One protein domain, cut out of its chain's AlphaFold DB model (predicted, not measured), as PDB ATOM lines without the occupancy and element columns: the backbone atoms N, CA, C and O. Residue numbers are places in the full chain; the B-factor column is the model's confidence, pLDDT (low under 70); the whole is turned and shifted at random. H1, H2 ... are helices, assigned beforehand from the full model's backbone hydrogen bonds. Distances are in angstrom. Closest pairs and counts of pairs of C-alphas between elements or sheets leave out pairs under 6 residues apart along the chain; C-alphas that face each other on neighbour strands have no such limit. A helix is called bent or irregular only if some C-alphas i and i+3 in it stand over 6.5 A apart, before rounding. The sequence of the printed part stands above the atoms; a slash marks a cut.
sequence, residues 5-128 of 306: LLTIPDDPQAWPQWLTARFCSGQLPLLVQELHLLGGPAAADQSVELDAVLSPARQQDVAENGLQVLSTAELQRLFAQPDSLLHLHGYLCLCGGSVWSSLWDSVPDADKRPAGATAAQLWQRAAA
ATOM      1  N   LEU A   5      37.972 -39.148 -23.146       79.75
ATOM      2  CA  LEU A   5      38.715 -40.407 -23.077       79.75
ATOM      3  C   LEU A   5      38.129 -41.392 -22.067       79.75
ATOM      4  O   LEU A   5      38.044 -42.581 -22.349       79.75
ATOM      5  N   LEU A   6      37.685 -40.905 -20.903       81.12
ATOM      6  CA  LEU A   6      37.088 -41.754 -19.863       81.12
ATOM      7  C   LEU A   6      35.686 -42.248 -20.239       81.12
ATOM      8  O   LEU A   6      35.101 -43.045 -19.512       81.12
ATOM      9  N   THR A   7      35.132 -41.754 -21.346       82.94
ATOM     10  CA  THR A   7      33.846 -42.208 -21.878       82.94
ATOM     11  C   THR A   7      33.999 -43.214 -23.013       82.94
ATOM     12  O   THR A   7      32.974 -43.694 -23.494       82.94
ATOM     13  N   ILE A   8      35.232 -43.526 -23.446       86.00
ATOM     14  CA  ILE A   8      35.484 -44.572 -24.444       86.00
ATOM     15  C   ILE A   8      34.978 -45.904 -23.873       86.00
ATOM     16  O   ILE A   8      35.385 -46.274 -22.772       86.00
ATOM     17  N   PRO A   9      34.094 -46.629 -24.582       88.25
ATOM     18  CA  PRO A   9      33.622 -47.928 -24.123       88.25
ATOM     19  C   PRO A   9      34.768 -48.936 -24.017       88.25
ATOM     20  O   PRO A   9      35.596 -49.028 -24.925       88.25
ATOM     21  N   ASP A  10      34.764 -49.752 -22.964       83.50
ATOM     22  CA  ASP A  10      35.721 -50.859 -22.823       83.50
ATOM     23  C   ASP A  10      35.518 -51.938 -23.903       83.50
ATOM     24  O   ASP A  10      36.467 -52.620 -24.287       83.50
ATOM     25  N   ASP A  11      34.286 -52.087 -24.405       89.25
ATOM     26  CA  ASP A  11      33.940 -53.008 -25.490       89.25
ATOM     27  C   ASP A  11      34.185 -52.365 -26.872       89.25
ATOM     28  O   ASP A  11      33.480 -51.415 -27.242       89.25
ATOM     29  N   PRO A  12      35.116 -52.903 -27.689       86.38
ATOM     30  CA  PRO A  12      35.394 -52.386 -29.025       86.38
ATOM     31  C   PRO A  12      34.223 -52.457 -30.006       86.38
ATOM     32  O   PRO A  12      34.210 -51.716 -30.989       86.38
ATOM     33  N   GLN A  13      33.228 -53.314 -29.761       88.25
ATOM     34  CA  GLN A  13      32.024 -53.383 -30.596       88.25
ATOM     35  C   GLN A  13      31.141 -52.136 -30.448       88.25
ATOM     36  O   GLN A  13      30.399 -51.790 -31.364       88.25
ATOM     37  N   ALA A  14      31.245 -51.421 -29.324       90.56
ATOM     38  CA  ALA A  14      30.490 -50.195 -29.078       90.56
ATOM     39  C   ALA A  14      31.164 -48.937 -29.659       90.56
ATOM     40  O   ALA A  14      30.544 -47.871 -29.720       90.56
ATOM     41  N   TRP A  15      32.423 -49.032 -30.105       91.88
ATOM     42  CA  TRP A  15      33.197 -47.885 -30.584       91.88
ATOM     43  C   TRP A  15      32.606 -47.168 -31.801       91.88
ATOM     44  O   TRP A  15      32.597 -45.938 -31.765       91.88
ATOM     45  N   PRO A  16      32.090 -47.845 -32.850       92.50
ATOM     46  CA  PRO A  16      31.534 -47.148 -34.008       92.50
ATOM     47  C   PRO A  16      30.386 -46.215 -33.620       92.50
ATOM     48  O   PRO A  16      30.394 -45.036 -33.963       92.50
ATOM     49  N   GLN A  17      29.428 -46.726 -32.844       90.50
ATOM     50  CA  GLN A  17      28.265 -45.957 -32.407       90.50
ATOM     51  C   GLN A  17      28.669 -44.810 -31.475       90.50
ATOM     52  O   GLN A  17      28.187 -43.686 -31.622       90.50
ATOM     53  N   TRP A  18      29.572 -45.085 -30.534       92.38
ATOM     54  CA  TRP A  18      30.086 -44.077 -29.614       92.38
ATOM     55  C   TRP A  18      30.826 -42.951 -30.350       92.38
ATOM     56  O   TRP A  18      30.582 -41.772 -30.089       92.38
ATOM     57  N   LEU A  19      31.688 -43.298 -31.307       91.44
ATOM     58  CA  LEU A  19      32.479 -42.331 -32.059       91.44
ATOM     59  C   LEU A  19      31.584 -41.491 -32.977       91.44
ATOM     60  O   LEU A  19      31.731 -40.271 -33.004       91.44
ATOM     61  N   THR A  20      30.591 -42.102 -33.633       90.62
ATOM     62  CA  THR A  20      29.575 -41.383 -34.418       90.62
ATOM     63  C   THR A  20      28.903 -40.285 -33.593       90.62
ATOM     64  O   THR A  20      28.795 -39.150 -34.055       90.62
ATOM     65  N   ALA A  21      28.523 -40.566 -32.341       87.38
ATOM     66  CA  ALA A  21      27.918 -39.556 -31.476       87.38
ATOM     67  C   ALA A  21      28.843 -38.344 -31.257       87.38
ATOM     68  O   ALA A  21      28.371 -37.210 -31.242       87.38
ATOM     69  N   ARG A  22      30.162 -38.554 -31.153       87.12
ATOM     70  CA  ARG A  22      31.151 -37.473 -30.980       87.12
ATOM     71  C   ARG A  22      31.416 -36.679 -32.251       87.12
ATOM     72  O   ARG A  22      31.623 -35.465 -32.157       87.12
ATOM     73  N   PHE A  23      31.365 -37.331 -33.412       86.00
ATOM     74  CA  PHE A  23      31.373 -36.650 -34.708       86.00
ATOM     75  C   PHE A  23      30.172 -35.703 -34.820       86.00
ATOM     76  O   PHE A  23      30.320 -34.561 -35.248       86.00
ATOM     77  N   CYS A  24      28.993 -36.125 -34.358       84.69
ATOM     78  CA  CYS A  24      27.784 -35.314 -34.473       84.69
ATOM     79  C   CYS A  24      27.622 -34.252 -33.362       84.69
ATOM     80  O   CYS A  24      27.031 -33.206 -33.624       84.69
ATOM     81  N   SER A  25      28.161 -34.469 -32.154       76.25
ATOM     82  CA  SER A  25      27.918 -33.611 -30.976       76.25
ATOM     83  C   SER A  25      28.939 -32.480 -30.762       76.25
ATOM     84  O   SER A  25      29.029 -31.927 -29.666       76.25
ATOM     85  N   GLY A  26      29.812 -32.201 -31.738       71.75
ATOM     86  CA  GLY A  26      30.855 -31.167 -31.628       71.75
ATOM     87  C   GLY A  26      31.952 -31.440 -30.585       71.75
ATOM     88  O   GLY A  26      32.794 -30.578 -30.350       71.75
ATOM     89  N   GLN A  27      31.967 -32.628 -29.973       79.62
ATOM     90  CA  GLN A  27      32.907 -33.012 -28.908       79.62
ATOM     91  C   GLN A  27      34.190 -33.660 -29.443       79.62
ATOM     92  O   GLN A  27      35.151 -33.832 -28.695       79.62
ATOM     93  N   LEU A  28      34.229 -33.989 -30.737       83.62
ATOM     94  CA  LEU A  28      35.384 -34.607 -31.383       83.62
ATOM     95  C   LEU A  28      36.711 -33.846 -31.181       83.62
ATOM     96  O   LEU A  28      37.699 -34.503 -30.865       83.62
ATOM     97  N   PRO A  29      36.787 -32.503 -31.287       80.25
ATOM     98  CA  PRO A  29      38.069 -31.818 -31.115       80.25
ATOM     99  C   PRO A  29      38.603 -31.897 -29.676       80.25
ATOM    100  O   PRO A  29      39.813 -31.960 -29.477       80.25
ATOM    101  N   LEU A  30      37.716 -31.946 -28.671       79.50
ATOM    102  CA  LEU A  30      38.119 -32.170 -27.277       79.50
ATOM    103  C   LEU A  30      38.691 -33.581 -27.098       79.50
ATOM    104  O   LEU A  30      39.753 -33.736 -26.504       79.50
ATOM    105  N   LEU A  31      38.038 -34.596 -27.672       83.50
ATOM    106  CA  LEU A  31      38.543 -35.972 -27.660       83.50
ATOM    107  C   LEU A  31      39.923 -36.083 -28.326       83.50
ATOM    108  O   LEU A  31      40.808 -36.742 -27.789       83.50
ATOM    109  N   VAL A  32      40.126 -35.424 -29.468       83.94
ATOM    110  CA  VAL A  32      41.414 -35.436 -30.176       83.94
ATOM    111  C   VAL A  32      42.516 -34.794 -29.341       83.94
ATOM    112  O   VAL A  32      43.604 -35.354 -29.221       83.94
ATOM    113  N   GLN A  33      42.235 -33.643 -28.728       76.62
ATOM    114  CA  GLN A  33      43.185 -32.992 -27.832       76.62
ATOM    115  C   GLN A  33      43.582 -33.915 -26.675       76.62
ATOM    116  O   GLN A  33      44.763 -34.022 -26.349       76.62
ATOM    117  N   GLU A  34      42.614 -34.594 -26.067       79.56
ATOM    118  CA  GLU A  34      42.881 -35.540 -24.991       79.56
ATOM    119  C   GLU A  34      43.711 -36.750 -25.468       79.56
ATOM    120  O   GLU A  34      44.656 -37.147 -24.786       79.56
ATOM    121  N   LEU A  35      43.431 -37.300 -26.656       82.38
ATOM    122  CA  LEU A  35      44.213 -38.394 -27.253       82.38
ATOM    123  C   LEU A  35      45.668 -37.988 -27.534       82.38
ATOM    124  O   LEU A  35      46.584 -38.765 -27.260       82.38
ATOM    125  N   HIS A  36      45.909 -36.760 -28.003       76.38
ATOM    126  CA  HIS A  36      47.272 -36.247 -28.188       76.38
ATOM    127  C   HIS A  36      48.070 -36.191 -26.882       76.38
ATOM    128  O   HIS A  36      49.268 -36.471 -26.882       76.38
ATOM    129  N   LEU A  37      47.417 -35.890 -25.753       77.25
ATOM    130  CA  LEU A  37      48.078 -35.892 -24.443       77.25
ATOM    131  C   LEU A  37      48.537 -37.300 -24.016       77.25
ATOM    132  O   LEU A  37      49.488 -37.409 -23.244       77.25
ATOM    133  N   LEU A  38      47.909 -38.365 -24.531       72.81
ATOM    134  CA  LEU A  38      48.297 -39.757 -24.268       72.81
ATOM    135  C   LEU A  38      49.398 -40.277 -25.205       72.81
ATOM    136  O   LEU A  38      50.194 -41.116 -24.789       72.81
ATOM    137  N   GLY A  39      49.457 -39.793 -26.451       63.56
ATOM    138  CA  GLY A  39      50.417 -40.249 -27.470       63.56
ATOM    139  C   GLY A  39      51.866 -39.786 -27.254       63.56
ATOM    140  O   GLY A  39      52.791 -40.337 -27.852       63.56
ATOM    141  N   GLY A  40      52.084 -38.801 -26.376       52.09
ATOM    142  CA  GLY A  40      53.398 -38.208 -26.120       52.09
ATOM    143  C   GLY A  40      53.900 -37.306 -27.265       52.09
ATOM    144  O   GLY A  40      53.350 -37.306 -28.365       52.09
ATOM    145  N   PRO A  41      54.969 -36.519 -27.038       48.62
ATOM    146  CA  PRO A  41      55.434 -35.496 -27.983       48.62
ATOM    147  C   PRO A  41      55.912 -36.057 -29.333       48.62
ATOM    148  O   PRO A  41      55.902 -35.338 -30.322       48.62
ATOM    149  N   ALA A  42      56.283 -37.341 -29.402       47.53
ATOM    150  CA  ALA A  42      56.712 -37.993 -30.644       47.53
ATOM    151  C   ALA A  42      55.557 -38.314 -31.615       47.53
ATOM    152  O   ALA A  42      55.807 -38.501 -32.806       47.53
ATOM    153  N   ALA A  43      54.315 -38.387 -31.120       48.84
ATOM    154  CA  ALA A  43      53.125 -38.590 -31.946       48.84
ATOM    155  C   ALA A  43      52.591 -37.269 -32.533       48.84
ATOM    156  O   ALA A  43      52.011 -37.277 -33.610       48.84
ATOM    157  N   ALA A  44      52.833 -36.135 -31.863       46.91
ATOM    158  CA  ALA A  44      52.358 -34.817 -32.294       46.91
ATOM    159  C   ALA A  44      53.101 -34.248 -33.523       46.91
ATOM    160  O   ALA A  44      52.554 -33.405 -34.224       46.91
ATOM    161  N   ASP A  45      54.326 -34.715 -33.798       44.16
ATOM    162  CA  ASP A  45      55.131 -34.294 -34.961       44.16
ATOM    163  C   ASP A  45      54.849 -35.117 -36.234       44.16
ATOM    164  O   ASP A  45      55.379 -34.817 -37.304       44.16
ATOM    165  N   GLN A  46      54.020 -36.160 -36.145       50.81
ATOM    166  CA  GLN A  46      53.664 -37.012 -37.280       50.81
ATOM    167  C   GLN A  46      52.209 -36.763 -37.660       50.81
ATOM    168  O   GLN A  46      51.327 -37.549 -37.333       50.81
ATOM    169  N   SER A  47      51.962 -35.660 -38.369       52.00
ATOM    170  CA  SER A  47      50.678 -35.465 -39.038       52.00
ATOM    171  C   SER A  47      50.557 -36.504 -40.154       52.00
ATOM    172  O   SER A  47      51.161 -36.376 -41.220       52.00
ATOM    173  N   VAL A  48      49.849 -37.594 -39.868       62.12
ATOM    174  CA  VAL A  48      49.589 -38.659 -40.835       62.12
ATOM    175  C   VAL A  48      48.318 -38.306 -41.599       62.12
ATOM    176  O   VAL A  48      47.249 -38.131 -41.010       62.12
ATOM    177  N   GLU A  49      48.437 -38.197 -42.922       65.44
ATOM    178  CA  GLU A  49      47.295 -37.955 -43.803       65.44
ATOM    179  C   GLU A  49      46.231 -39.049 -43.642       65.44
ATOM    180  O   GLU A  49      46.541 -40.218 -43.398       65.44
ATOM    181  N   LEU A  50      44.955 -38.678 -43.806       72.31
ATOM    182  CA  LEU A  50      43.836 -39.614 -43.654       72.31
ATOM    183  C   LEU A  50      43.996 -40.835 -44.569       72.31
ATOM    184  O   LEU A  50      43.717 -41.952 -44.137       72.31
ATOM    185  N   ASP A  51      44.528 -40.631 -45.774       73.25
ATOM    186  CA  ASP A  51      44.771 -41.659 -46.792       73.25
ATOM    187  C   ASP A  51      45.754 -42.747 -46.336       73.25
ATOM    188  O   ASP A  51      45.661 -43.900 -46.766       73.25
ATOM    189  N   ALA A  52      46.666 -42.414 -45.418       74.38
ATOM    190  CA  ALA A  52      47.596 -43.370 -44.823       74.38
ATOM    191  C   ALA A  52      46.952 -44.205 -43.696       74.38
ATOM    192  O   ALA A  52      47.463 -45.273 -43.347       74.38
ATOM    193  N   VAL A  53      45.816 -43.761 -43.143       81.31
ATOM    194  CA  VAL A  53      45.066 -44.471 -42.090       81.31
ATOM    195  C   VAL A  53      43.892 -45.263 -42.673       81.31
ATOM    196  O   VAL A  53      43.714 -46.441 -42.345       81.31
ATOM    197  N   LEU A  54      43.129 -44.640 -43.571       84.31
ATOM    198  CA  LEU A  54      42.002 -45.203 -44.307       84.31
ATOM    199  C   LEU A  54      42.181 -44.906 -45.795       84.31
ATOM    200  O   LEU A  54      42.251 -43.748 -46.185       84.31
ATOM    201  N   SER A  55      42.186 -45.935 -46.643       85.25
ATOM    202  CA  SER A  55      42.258 -45.719 -48.091       85.25
ATOM    203  C   SER A  55      41.031 -44.945 -48.609       85.25
ATOM    204  O   SER A  55      39.958 -45.056 -48.011       85.25
ATOM    205  N   PRO A  56      41.123 -44.232 -49.748       79.19
ATOM    206  CA  PRO A  56      40.001 -43.455 -50.289       79.19
ATOM    207  C   PRO A  56      38.710 -44.264 -50.490       79.19
ATOM    208  O   PRO A  56      37.618 -43.781 -50.205       79.19
ATOM    209  N   ALA A  57      38.819 -45.533 -50.900       80.31
ATOM    210  CA  ALA A  57      37.664 -46.429 -51.008       80.31
ATOM    211  C   ALA A  57      37.000 -46.689 -49.644       80.31
ATOM    212  O   ALA A  57      35.779 -46.683 -49.535       80.31
ATOM    213  N   ARG A  58      37.798 -46.858 -48.581       88.25
ATOM    214  CA  ARG A  58      37.279 -47.036 -47.216       88.25
ATOM    215  C   ARG A  58      36.683 -45.748 -46.661       88.25
ATOM    216  O   ARG A  58      35.706 -45.814 -45.927       88.25
ATOM    217  N   GLN A  59      37.231 -44.588 -47.015       84.12
ATOM    218  CA  GLN A  59      36.629 -43.301 -46.662       84.12
ATOM    219  C   GLN A  59      35.240 -43.161 -47.295       84.12
ATOM    220  O   GLN A  59      34.287 -42.830 -46.590       84.12
ATOM    221  N   GLN A  60      35.104 -43.509 -48.579       81.12
ATOM    222  CA  GLN A  60      33.818 -43.522 -49.274       81.12
ATOM    223  C   GLN A  60      32.825 -44.497 -48.622       81.12
ATOM    224  O   GLN A  60      31.690 -44.111 -48.346       81.12
ATOM    225  N   ASP A  61      33.261 -45.719 -48.281       90.44
ATOM    226  CA  ASP A  61      32.420 -46.687 -47.559       90.44
ATOM    227  C   ASP A  61      31.867 -46.085 -46.258       90.44
ATOM    228  O   ASP A  61      30.688 -46.258 -45.948       90.44
ATOM    229  N   VAL A  62      32.703 -45.367 -45.497       91.75
ATOM    230  CA  VAL A  62      32.303 -44.700 -44.248       91.75
ATOM    231  C   VAL A  62      31.361 -43.525 -44.518       91.75
ATOM    232  O   VAL A  62      30.416 -43.323 -43.754       91.75
ATOM    233  N   ALA A  63      31.566 -42.756 -45.589       83.25
ATOM    234  CA  ALA A  63      30.670 -41.665 -45.977       83.25
ATOM    235  C   ALA A  63      29.270 -42.151 -46.373       83.25
ATOM    236  O   ALA A  63      28.282 -41.465 -46.102       83.25
ATOM    237  N   GLU A  64      29.170 -43.334 -46.972       86.56
ATOM    238  CA  GLU A  64      27.894 -43.913 -47.394       86.56
ATOM    239  C   GLU A  64      27.210 -44.698 -46.273       86.56
ATOM    240  O   GLU A  64      25.994 -44.609 -46.109       86.56
ATOM    241  N   ASN A  65      27.985 -45.440 -45.481       88.25
ATOM    242  CA  ASN A  65      27.458 -46.465 -44.581       88.25
ATOM    243  C   ASN A  65      27.752 -46.204 -43.098       88.25
ATOM    244  O   ASN A  65      27.363 -47.011 -42.260       88.25
ATOM    245  N   GLY A  66      28.414 -45.102 -42.746       91.38
ATOM    246  CA  GLY A  66      28.767 -44.768 -41.364       91.38
ATOM    247  C   GLY A  66      29.973 -45.548 -40.824       91.38
ATOM    248  O   GLY A  66      30.552 -46.396 -41.497       91.38
ATOM    249  N   LEU A  67      30.365 -45.273 -39.575       93.31
ATOM    250  CA  LEU A  67      31.565 -45.872 -38.962       93.31
ATOM    251  C   LEU A  67      31.446 -47.381 -38.694       93.31
ATOM    252  O   LEU A  67      32.464 -48.027 -38.457       93.31
ATOM    253  N   GLN A  68      30.242 -47.964 -38.752       92.12
ATOM    254  CA  GLN A  68      30.040 -49.403 -38.524       92.12
ATOM    255  C   GLN A  68      30.738 -50.310 -39.545       92.12
ATOM    256  O   GLN A  68      30.918 -51.495 -39.282       92.12
ATOM    257  N   VAL A  69      31.132 -49.777 -40.706       92.94
ATOM    258  CA  VAL A  69      31.873 -50.548 -41.715       92.94
ATOM    259  C   VAL A  69      33.343 -50.733 -41.361       92.94
ATOM    260  O   VAL A  69      34.016 -51.551 -41.991       92.94
ATOM    261  N   LEU A  70      33.860 -49.974 -40.391       92.62
ATOM    262  CA  LEU A  70      35.247 -50.060 -39.958       92.62
ATOM    263  C   LEU A  70      35.448 -51.240 -39.013       92.62
ATOM    264  O   LEU A  70      34.705 -51.449 -38.056       92.62
ATOM    265  N   SER A  71      36.513 -51.992 -39.262       91.75
ATOM    266  CA  SER A  71      36.992 -53.016 -38.343       91.75
ATOM    267  C   SER A  71      37.577 -52.387 -37.077       91.75
ATOM    268  O   SER A  71      38.061 -51.251 -37.078       91.75
ATOM    269  N   THR A  72      37.636 -53.161 -35.993       90.00
ATOM    270  CA  THR A  72      38.270 -52.725 -34.742       90.00
ATOM    271  C   THR A  72      39.714 -52.261 -34.954       90.00
ATOM    272  O   THR A  72      40.118 -51.253 -34.388       90.00
ATOM    273  N   ALA A  73      40.482 -52.937 -35.814       87.75
ATOM    274  CA  ALA A  73      41.865 -52.564 -36.107       87.75
ATOM    275  C   ALA A  73      41.985 -51.223 -36.861       87.75
ATOM    276  O   ALA A  73      42.967 -50.503 -36.697       87.75
ATOM    277  N   GLU A  74      41.005 -50.870 -37.696       89.62
ATOM    278  CA  GLU A  74      40.944 -49.556 -38.351       89.62
ATOM    279  C   GLU A  74      40.591 -48.457 -37.345       89.62
ATOM    280  O   GLU A  74      41.248 -47.419 -37.320       89.62
ATOM    281  N   LEU A  75      39.632 -48.711 -36.450       90.31
ATOM    282  CA  LEU A  75      39.278 -47.773 -35.381       90.31
ATOM    283  C   LEU A  75      40.446 -47.540 -34.414       90.31
ATOM    284  O   LEU A  75      40.720 -46.402 -34.051       90.31
ATOM    285  N   GLN A  76      41.192 -48.588 -34.052       88.38
ATOM    286  CA  GLN A  76      42.414 -48.457 -33.249       88.38
ATOM    287  C   GLN A  76      43.461 -47.574 -33.936       88.38
ATOM    288  O   GLN A  76      44.082 -46.744 -33.278       88.38
ATOM    289  N   ARG A  77      43.638 -47.719 -35.257       85.94
ATOM    290  CA  ARG A  77      44.560 -46.871 -36.026       85.94
ATOM    291  C   ARG A  77      44.115 -45.410 -36.053       85.94
ATOM    292  O   ARG A  77      44.964 -44.542 -35.894       85.94
ATOM    293  N   LEU A  78      42.814 -45.142 -36.176       86.94
ATOM    294  CA  LEU A  78      42.270 -43.784 -36.066       86.94
ATOM    295  C   LEU A  78      42.504 -43.182 -34.670       86.94
ATOM    296  O   LEU A  78      42.915 -42.034 -34.561       86.94
ATOM    297  N   PHE A  79      42.305 -43.951 -33.593       86.56
ATOM    298  CA  PHE A  79      42.596 -43.479 -32.232       86.56
ATOM    299  C   PHE A  79      44.089 -43.237 -31.985       86.56
ATOM    300  O   PHE A  79      44.443 -42.334 -31.231       86.56
ATOM    301  N   ALA A  80      44.956 -44.021 -32.626       84.25
ATOM    302  CA  ALA A  80      46.404 -43.835 -32.577       84.25
ATOM    303  C   ALA A  80      46.890 -42.637 -33.411       84.25
ATOM    304  O   ALA A  80      48.023 -42.202 -33.224       84.25
ATOM    305  N   GLN A  81      46.053 -42.114 -34.313       83.00
ATOM    306  CA  GLN A  81      46.342 -40.981 -35.195       83.00
ATOM    307  C   GLN A  81      45.257 -39.907 -35.036       83.00
ATOM    308  O   GLN A  81      44.392 -39.771 -35.904       83.00
ATOM    309  N   PRO A  82      45.249 -39.147 -33.928       80.94
ATOM    310  CA  PRO A  82      44.083 -38.358 -33.538       80.94
ATOM    311  C   PRO A  82      43.691 -37.272 -34.555       80.94
ATOM    312  O   PRO A  82      42.502 -37.017 -34.737       80.94
ATOM    313  N   ASP A  83      44.642 -36.693 -35.292       78.25
ATOM    314  CA  ASP A  83      44.355 -35.733 -36.371       78.25
ATOM    315  C   ASP A  83      43.547 -36.340 -37.528       78.25
ATOM    316  O   ASP A  83      42.667 -35.685 -38.099       78.25
ATOM    317  N   SER A  84      43.759 -37.627 -37.824       80.88
ATOM    318  CA  SER A  84      43.009 -38.330 -38.870       80.88
ATOM    319  C   SER A  84      41.507 -38.394 -38.562       80.88
ATOM    320  O   SER A  84      40.693 -38.364 -39.484       80.88
ATOM    321  N   LEU A  85      41.103 -38.367 -37.284       85.69
ATOM    322  CA  LEU A  85      39.690 -38.293 -36.896       85.69
ATOM    323  C   LEU A  85      39.041 -36.976 -37.343       85.69
ATOM    324  O   LEU A  85      37.870 -36.962 -37.722       85.69
ATOM    325  N   LEU A  86      39.783 -35.869 -37.334       79.44
ATOM    326  CA  LEU A  86      39.260 -34.565 -37.753       79.44
ATOM    327  C   LEU A  86      39.260 -34.409 -39.258       79.44
ATOM    328  O   LEU A  86      38.329 -33.813 -39.795       79.44
ATOM    329  N   HIS A  87      40.266 -34.965 -39.930       75.00
ATOM    330  CA  HIS A  87      40.267 -35.052 -41.385       75.00
ATOM    331  C   HIS A  87      39.084 -35.895 -41.861       75.00
ATOM    332  O   HIS A  87      38.328 -35.448 -42.721       75.00
ATOM    333  N   LEU A  88      38.839 -37.045 -41.222       83.69
ATOM    334  CA  LEU A  88      37.663 -37.867 -41.489       83.69
ATOM    335  C   LEU A  88      36.375 -37.089 -41.211       83.69
ATOM    336  O   LEU A  88      35.445 -37.143 -42.004       83.69
ATOM    337  N   HIS A  89      36.312 -36.313 -40.130       83.31
ATOM    338  CA  HIS A  89      35.137 -35.494 -39.842       83.31
ATOM    339  C   HIS A  89      34.898 -34.404 -40.891       83.31
ATOM    340  O   HIS A  89      33.755 -34.191 -41.297       83.31
ATOM    341  N   GLY A  90      35.957 -33.733 -41.352       69.69
ATOM    342  CA  GLY A  90      35.882 -32.751 -42.431       69.69
ATOM    343  C   GLY A  90      35.411 -33.382 -43.739       69.69
ATOM    344  O   GLY A  90      34.483 -32.870 -44.362       69.69
ATOM    345  N   TYR A  91      35.982 -34.533 -44.096       74.94
ATOM    346  CA  TYR A  91      35.568 -35.323 -45.250       74.94
ATOM    347  C   TYR A  91      34.094 -35.729 -45.159       74.94
ATOM    348  O   TYR A  91      33.328 -35.478 -46.083       74.94
ATOM    349  N   LEU A  92      33.651 -36.260 -44.017       79.12
ATOM    350  CA  LEU A  92      32.255 -36.634 -43.805       79.12
ATOM    351  C   LEU A  92      31.315 -35.433 -43.901       79.12
ATOM    352  O   LEU A  92      30.259 -35.558 -44.502       79.12
ATOM    353  N   CYS A  93      31.697 -34.255 -43.404       71.06
ATOM    354  CA  CYS A  93      30.885 -33.046 -43.575       71.06
ATOM    355  C   CYS A  93      30.676 -32.651 -45.050       71.06
ATOM    356  O   CYS A  93      29.681 -31.997 -45.353       71.06
ATOM    357  N   LEU A  94      31.609 -32.998 -45.944       58.12
ATOM    358  CA  LEU A  94      31.571 -32.631 -47.365       58.12
ATOM    359  C   LEU A  94      30.981 -33.736 -48.251       58.12
ATOM    360  O   LEU A  94      30.270 -33.443 -49.208       58.12
ATOM    361  N   CYS A  95      31.285 -34.993 -47.937       68.81
ATOM    362  CA  CYS A  95      30.986 -36.163 -48.762       68.81
ATOM    363  C   CYS A  95      29.988 -37.129 -48.105       68.81
ATOM    364  O   CYS A  95      29.579 -38.102 -48.733       68.81
ATOM    365  N   GLY A  96      29.601 -36.891 -46.851       73.06
ATOM    366  CA  GLY A  96      28.680 -37.740 -46.102       73.06
ATOM    367  C   GLY A  96      27.294 -37.775 -46.735       73.06
ATOM    368  O   GLY A  96      26.675 -36.737 -46.978       73.06
ATOM    369  N   GLY A  97      26.806 -38.987 -46.992       73.62
ATOM    370  CA  GLY A  97      25.490 -39.213 -47.576       73.62
ATOM    371  C   GLY A  97      24.341 -39.074 -46.573       73.62
ATOM    372  O   GLY A  97      24.485 -38.577 -45.454       73.62
ATOM    373  N   SER A  98      23.176 -39.594 -46.968       80.75
ATOM    374  CA  SER A  98      21.930 -39.528 -46.190       80.75
ATOM    375  C   SER A  98      22.039 -40.124 -44.783       80.75
ATOM    376  O   SER A  98      21.374 -39.642 -43.866       80.75
ATOM    377  N   VAL A  99      22.902 -41.129 -44.591       83.69
ATOM    378  CA  VAL A  99      23.180 -41.727 -43.278       83.69
ATOM    379  C   VAL A  99      23.689 -40.664 -42.306       83.69
ATOM    380  O   VAL A  99      23.099 -40.480 -41.243       83.69
ATOM    381  N   TRP A 100      24.709 -39.894 -42.683       84.19
ATOM    382  CA  TRP A 100      25.265 -38.850 -41.821       84.19
ATOM    383  C   TRP A 100      24.320 -37.667 -41.644       84.19
ATOM    384  O   TRP A 100      24.197 -37.171 -40.527       84.19
ATOM    385  N   SER A 101      23.576 -37.280 -42.687       80.44
ATOM    386  CA  SER A 101      22.519 -36.262 -42.564       80.44
ATOM    387  C   SER A 101      21.496 -36.639 -41.490       80.44
ATOM    388  O   SER A 101      21.242 -35.851 -40.582       80.44
ATOM    389  N   SER A 102      20.995 -37.878 -41.524       84.94
ATOM    390  CA  SER A 102      20.032 -38.365 -40.529       84.94
ATOM    391  C   SER A 102      20.610 -38.409 -39.109       84.94
ATOM    392  O   SER A 102      19.917 -38.089 -38.141       84.94
ATOM    393  N   LEU A 103      21.895 -38.750 -38.978       85.00
ATOM    394  CA  LEU A 103      22.594 -38.785 -37.696       85.00
ATOM    395  C   LEU A 103      22.800 -37.376 -37.128       85.00
ATOM    396  O   LEU A 103      22.547 -37.168 -35.942       85.00
ATOM    397  N   TRP A 104      23.180 -36.391 -37.945       81.06
ATOM    398  CA  TRP A 104      23.298 -34.999 -37.499       81.06
ATOM    399  C   TRP A 104      21.954 -34.393 -37.096       81.06
ATOM    400  O   TRP A 104      21.887 -33.681 -36.093       81.06
ATOM    401  N   ASP A 105      20.882 -34.717 -37.819       81.19
ATOM    402  CA  ASP A 105      19.536 -34.239 -37.497       81.19
ATOM    403  C   ASP A 105      19.002 -34.822 -36.180       81.19
ATOM    404  O   ASP A 105      18.205 -34.176 -35.496       81.19
ATOM    405  N   SER A 106      19.472 -36.017 -35.801       78.38
ATOM    406  CA  SER A 106      19.061 -36.720 -34.580       78.38
ATOM    407  C   SER A 106      19.686 -36.184 -33.282       78.38
ATOM    408  O   SER A 106      19.224 -36.531 -32.192       78.38
ATOM    409  N   VAL A 107      20.711 -35.327 -33.365       74.06
ATOM    410  CA  VAL A 107      21.347 -34.714 -32.185       74.06
ATOM    411  C   VAL A 107      20.470 -33.575 -31.641       74.06
ATOM    412  O   VAL A 107      19.933 -32.809 -32.435       74.06
ATOM    413  N   PRO A 108      20.300 -33.403 -30.315       70.25
ATOM    414  CA  PRO A 108      19.563 -32.268 -29.749       70.25
ATOM    415  C   PRO A 108      20.176 -30.918 -30.145       70.25
ATOM    416  O   PRO A 108      21.393 -30.781 -30.117       70.25
ATOM    417  N   ASP A 109      19.364 -29.892 -30.435       61.94
ATOM    418  CA  ASP A 109      19.838 -28.565 -30.898       61.94
ATOM    419  C   ASP A 109      20.913 -27.919 -30.000       61.94
ATOM    420  O   ASP A 109      21.758 -27.176 -30.493       61.94
ATOM    421  N   ALA A 110      20.910 -28.212 -28.695       57.16
ATOM    422  CA  ALA A 110      21.917 -27.724 -27.746       57.16
ATOM    423  C   ALA A 110      23.319 -28.324 -27.975       57.16
ATOM    424  O   ALA A 110      24.319 -27.672 -27.679       57.16
ATOM    425  N   ASP A 111      23.370 -29.538 -28.522       58.91
ATOM    426  CA  ASP A 111      24.585 -30.279 -28.868       58.91
ATOM    427  C   ASP A 111      24.821 -30.309 -30.387       58.91
ATOM    428  O   ASP A 111      25.858 -30.793 -30.852       58.91
ATOM    429  N   LYS A 112      23.869 -29.783 -31.175       61.09
ATOM    430  CA  LYS A 112      24.035 -29.642 -32.615       61.09
ATOM    431  C   LYS A 112      25.163 -28.676 -32.898       61.09
ATOM    432  O   LYS A 112      25.302 -27.583 -32.344       61.09
ATOM    433  N   ARG A 113      25.944 -29.080 -33.881       57.66
ATOM    434  CA  ARG A 113      26.910 -28.219 -34.526       57.66
ATOM    435  C   ARG A 113      26.207 -27.003 -35.144       57.66
ATOM    436  O   ARG A 113      25.150 -27.168 -35.754       57.66
ATOM    437  N   PRO A 114      26.798 -25.798 -35.097       53.72
ATOM    438  CA  PRO A 114      26.355 -24.727 -35.981       53.72
ATOM    439  C   PRO A 114      26.503 -25.177 -37.443       53.72
ATOM    440  O   PRO A 114      27.553 -25.691 -37.847       53.72
ATOM    441  N   ALA A 115      25.439 -25.005 -38.227       45.53
ATOM    442  CA  ALA A 115      25.433 -25.341 -39.645       45.53
ATOM    443  C   ALA A 115      26.599 -24.638 -40.367       45.53
ATOM    444  O   ALA A 115      26.817 -23.443 -40.182       45.53
ATOM    445  N   GLY A 116      27.360 -25.392 -41.167       44.03
ATOM    446  CA  GLY A 116      28.470 -24.853 -41.961       44.03
ATOM    447  C   GLY A 116      29.813 -24.671 -41.245       44.03
ATOM    448  O   GLY A 116      30.727 -24.127 -41.856       44.03
ATOM    449  N   ALA A 117      29.988 -25.131 -39.999       45.78
ATOM    450  CA  ALA A 117      31.307 -25.059 -39.366       45.78
ATOM    451  C   ALA A 117      32.400 -25.854 -40.133       45.78
ATOM    452  O   ALA A 117      32.138 -26.872 -40.768       45.78
ATOM    453  N   THR A 118      33.661 -25.463 -40.082       50.56
ATOM    454  CA  THR A 118      34.765 -26.302 -40.597       50.56
ATOM    455  C   THR A 118      35.446 -27.049 -39.449       50.56
ATOM    456  O   THR A 118      35.265 -26.690 -38.283       50.56
ATOM    457  N   ALA A 119      36.233 -28.094 -39.738       43.22
ATOM    458  CA  ALA A 119      37.035 -28.776 -38.712       43.22
ATOM    459  C   ALA A 119      37.921 -27.779 -37.931       43.22
ATOM    460  O   ALA A 119      38.007 -27.860 -36.707       43.22
ATOM    461  N   ALA A 120      38.467 -26.766 -38.612       44.91
ATOM    462  CA  ALA A 120      39.239 -25.675 -38.015       44.91
ATOM    463  C   ALA A 120      38.416 -24.788 -37.058       44.91
ATOM    464  O   ALA A 120      38.870 -24.453 -35.964       44.91
ATOM    465  N   GLN A 121      37.174 -24.451 -37.415       52.31
ATOM    466  CA  GLN A 121      36.281 -23.687 -36.533       52.31
ATOM    467  C   GLN A 121      35.862 -24.493 -35.295       52.31
ATOM    468  O   GLN A 121      35.658 -23.926 -34.221       52.31
ATOM    469  N   LEU A 122      35.766 -25.820 -35.415       52.06
ATOM    470  CA  LEU A 122      35.517 -26.705 -34.276       52.06
ATOM    471  C   LEU A 122      36.730 -26.784 -33.341       52.06
ATOM    472  O   LEU A 122      36.558 -26.728 -32.123       52.06
ATOM    473  N   TRP A 123      37.944 -26.824 -33.895       47.00
ATOM    474  CA  TRP A 123      39.192 -26.712 -33.136       47.00
ATOM    475  C   TRP A 123      39.305 -25.393 -32.374       47.00
ATOM    476  O   TRP A 123      39.589 -25.405 -31.179       47.00
ATOM    477  N   GLN A 124      39.026 -24.259 -33.023       52.59
ATOM    478  CA  GLN A 124      39.034 -22.945 -32.367       52.59
ATOM    479  C   GLN A 124      38.028 -22.879 -31.215       52.59
ATOM    480  O   GLN A 124      38.315 -22.298 -30.170       52.59
ATOM    481  N   ARG A 125      36.858 -23.510 -31.368       54.06
ATOM    482  CA  ARG A 125      35.831 -23.551 -30.322       54.06
ATOM    483  C   ARG A 125      36.236 -24.440 -29.148       54.06
ATOM    484  O   ARG A 125      36.018 -24.047 -28.008       54.06
ATOM    485  N   ALA A 126      36.856 -25.589 -29.407       48.47
ATOM    486  CA  ALA A 126      37.396 -26.451 -28.358       48.47
ATOM    487  C   ALA A 126      38.571 -25.793 -27.618       48.47
ATOM    488  O   ALA A 126      38.620 -25.839 -26.392       48.47
ATOM    489  N   ALA A 127      39.452 -25.093 -28.339       51.62
ATOM    490  CA  ALA A 127      40.513 -24.283 -27.745       51.62
ATOM    491  C   ALA A 127      39.946 -23.135 -26.888       51.62
ATOM    492  O   ALA A 127      40.451 -22.866 -25.802       51.62
ATOM    493  N   ALA A 128      38.856 -22.498 -27.328       50.50
ATOM    494  CA  ALA A 128      38.174 -21.443 -26.576       50.50
ATOM    495  C   ALA A 128      37.359 -21.960 -25.373       50.50
ATOM    496  O   ALA A 128      37.094 -21.202 -24.443       50.50
TER     497      ALA A 128
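This is residues 5 to 128 of the 306 residues of an uncharacterized protein of Planctomycetaceae bacterium (UniProt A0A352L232). This is a compact cluster of crossed helices round H7, which runs through the middle with H2 nearly alongside it in the opposite direction. H4 and H5 pack on H7, H6 makes a corner with it, H1 packs on H6, and H9 crosses H2; H3 and H8 lie towards opposite ends of the longest axis, and a long link, residues 106 to 118, leads round the outside from H8 to H9. The printed part has 124 residues with nine named helices, H1 to H9 in order, and no named strand: the class is all helix. It is compact, with a radius of gyration of the C-alphas of 13.7 A and spans of 38 by 34 by 27 A.

The helices are H1, residues 12 to 24, H2, 28 to 39, H3, 41 to 44, H4, 50 to 53, H5, 56 to 65, H6, 72 to 80, H7, 82 to 95, H8, 98 to 105, and H9, 119 to 128. H1 is irregular, with C-alphas 13 and 16 7.1 A apart. With residues 12 to 16 alone it touches H6, closest at the C-alphas of Pro 12 and Thr 72, 6.4 A, at a steep tilt of 51 degrees. H2 touches H7, the hub, at a shallow tilt of 25 degrees, opposite ways; the closest C-alphas, Val 32 and Pro 82, are 5.2 A apart, and H7 takes part with residues 82 to 86 alone. H3 touches no helix; its Ala 44 is 6.7 A from His 36 of H2 between C-alphas. H4 touches H7, closest at the C-alphas of Leu 50 and Ser 84, 5.0 A. H5 touches H7 at a steep tilt of 64 degrees, with the C-alphas of Ala 63 and Leu 92 closest at 5.7 A. H6 and H7 touch only at the corner, and only just, with 3 pairs of C-alphas within 8 A, the closest being Leu 78 and Leu 85 at 6.1 A. H8 touches H5, with the C-alphas of Asn 65 and Val 99 closest at 6.5 A. H9 is about perpendicular to H2, at 76 degrees, and touches it at the C-alphas of Pro 29 and Trp 123, 5.6 A apart. Every O i to N i+4 pair is within hydrogen-bond range in H2, H5, H6, H8 and H9, against 7 of 9 in H1 and 9 of 10 in H7; H3 and H4 are too short for one.

H1 begins at C-alpha 12, (35.394, -52.386, -29.025), and is 19.5 A long; H2 is 16.5 A, H7 20.2 A and H9 14.2 A. H9 ends at C-alpha 128, (38.174, -21.443, -26.576).

The two C-alphas farthest apart, Pro 41 and Ser 98, are 38.3 A apart. The printed part has no cut, and H8 to H9 is a long link of 13 residues. The mean pLDDT of the printed part is 75.2; residues 39 to 49, 90, 94 to 95 and 109 to 128 are under 70.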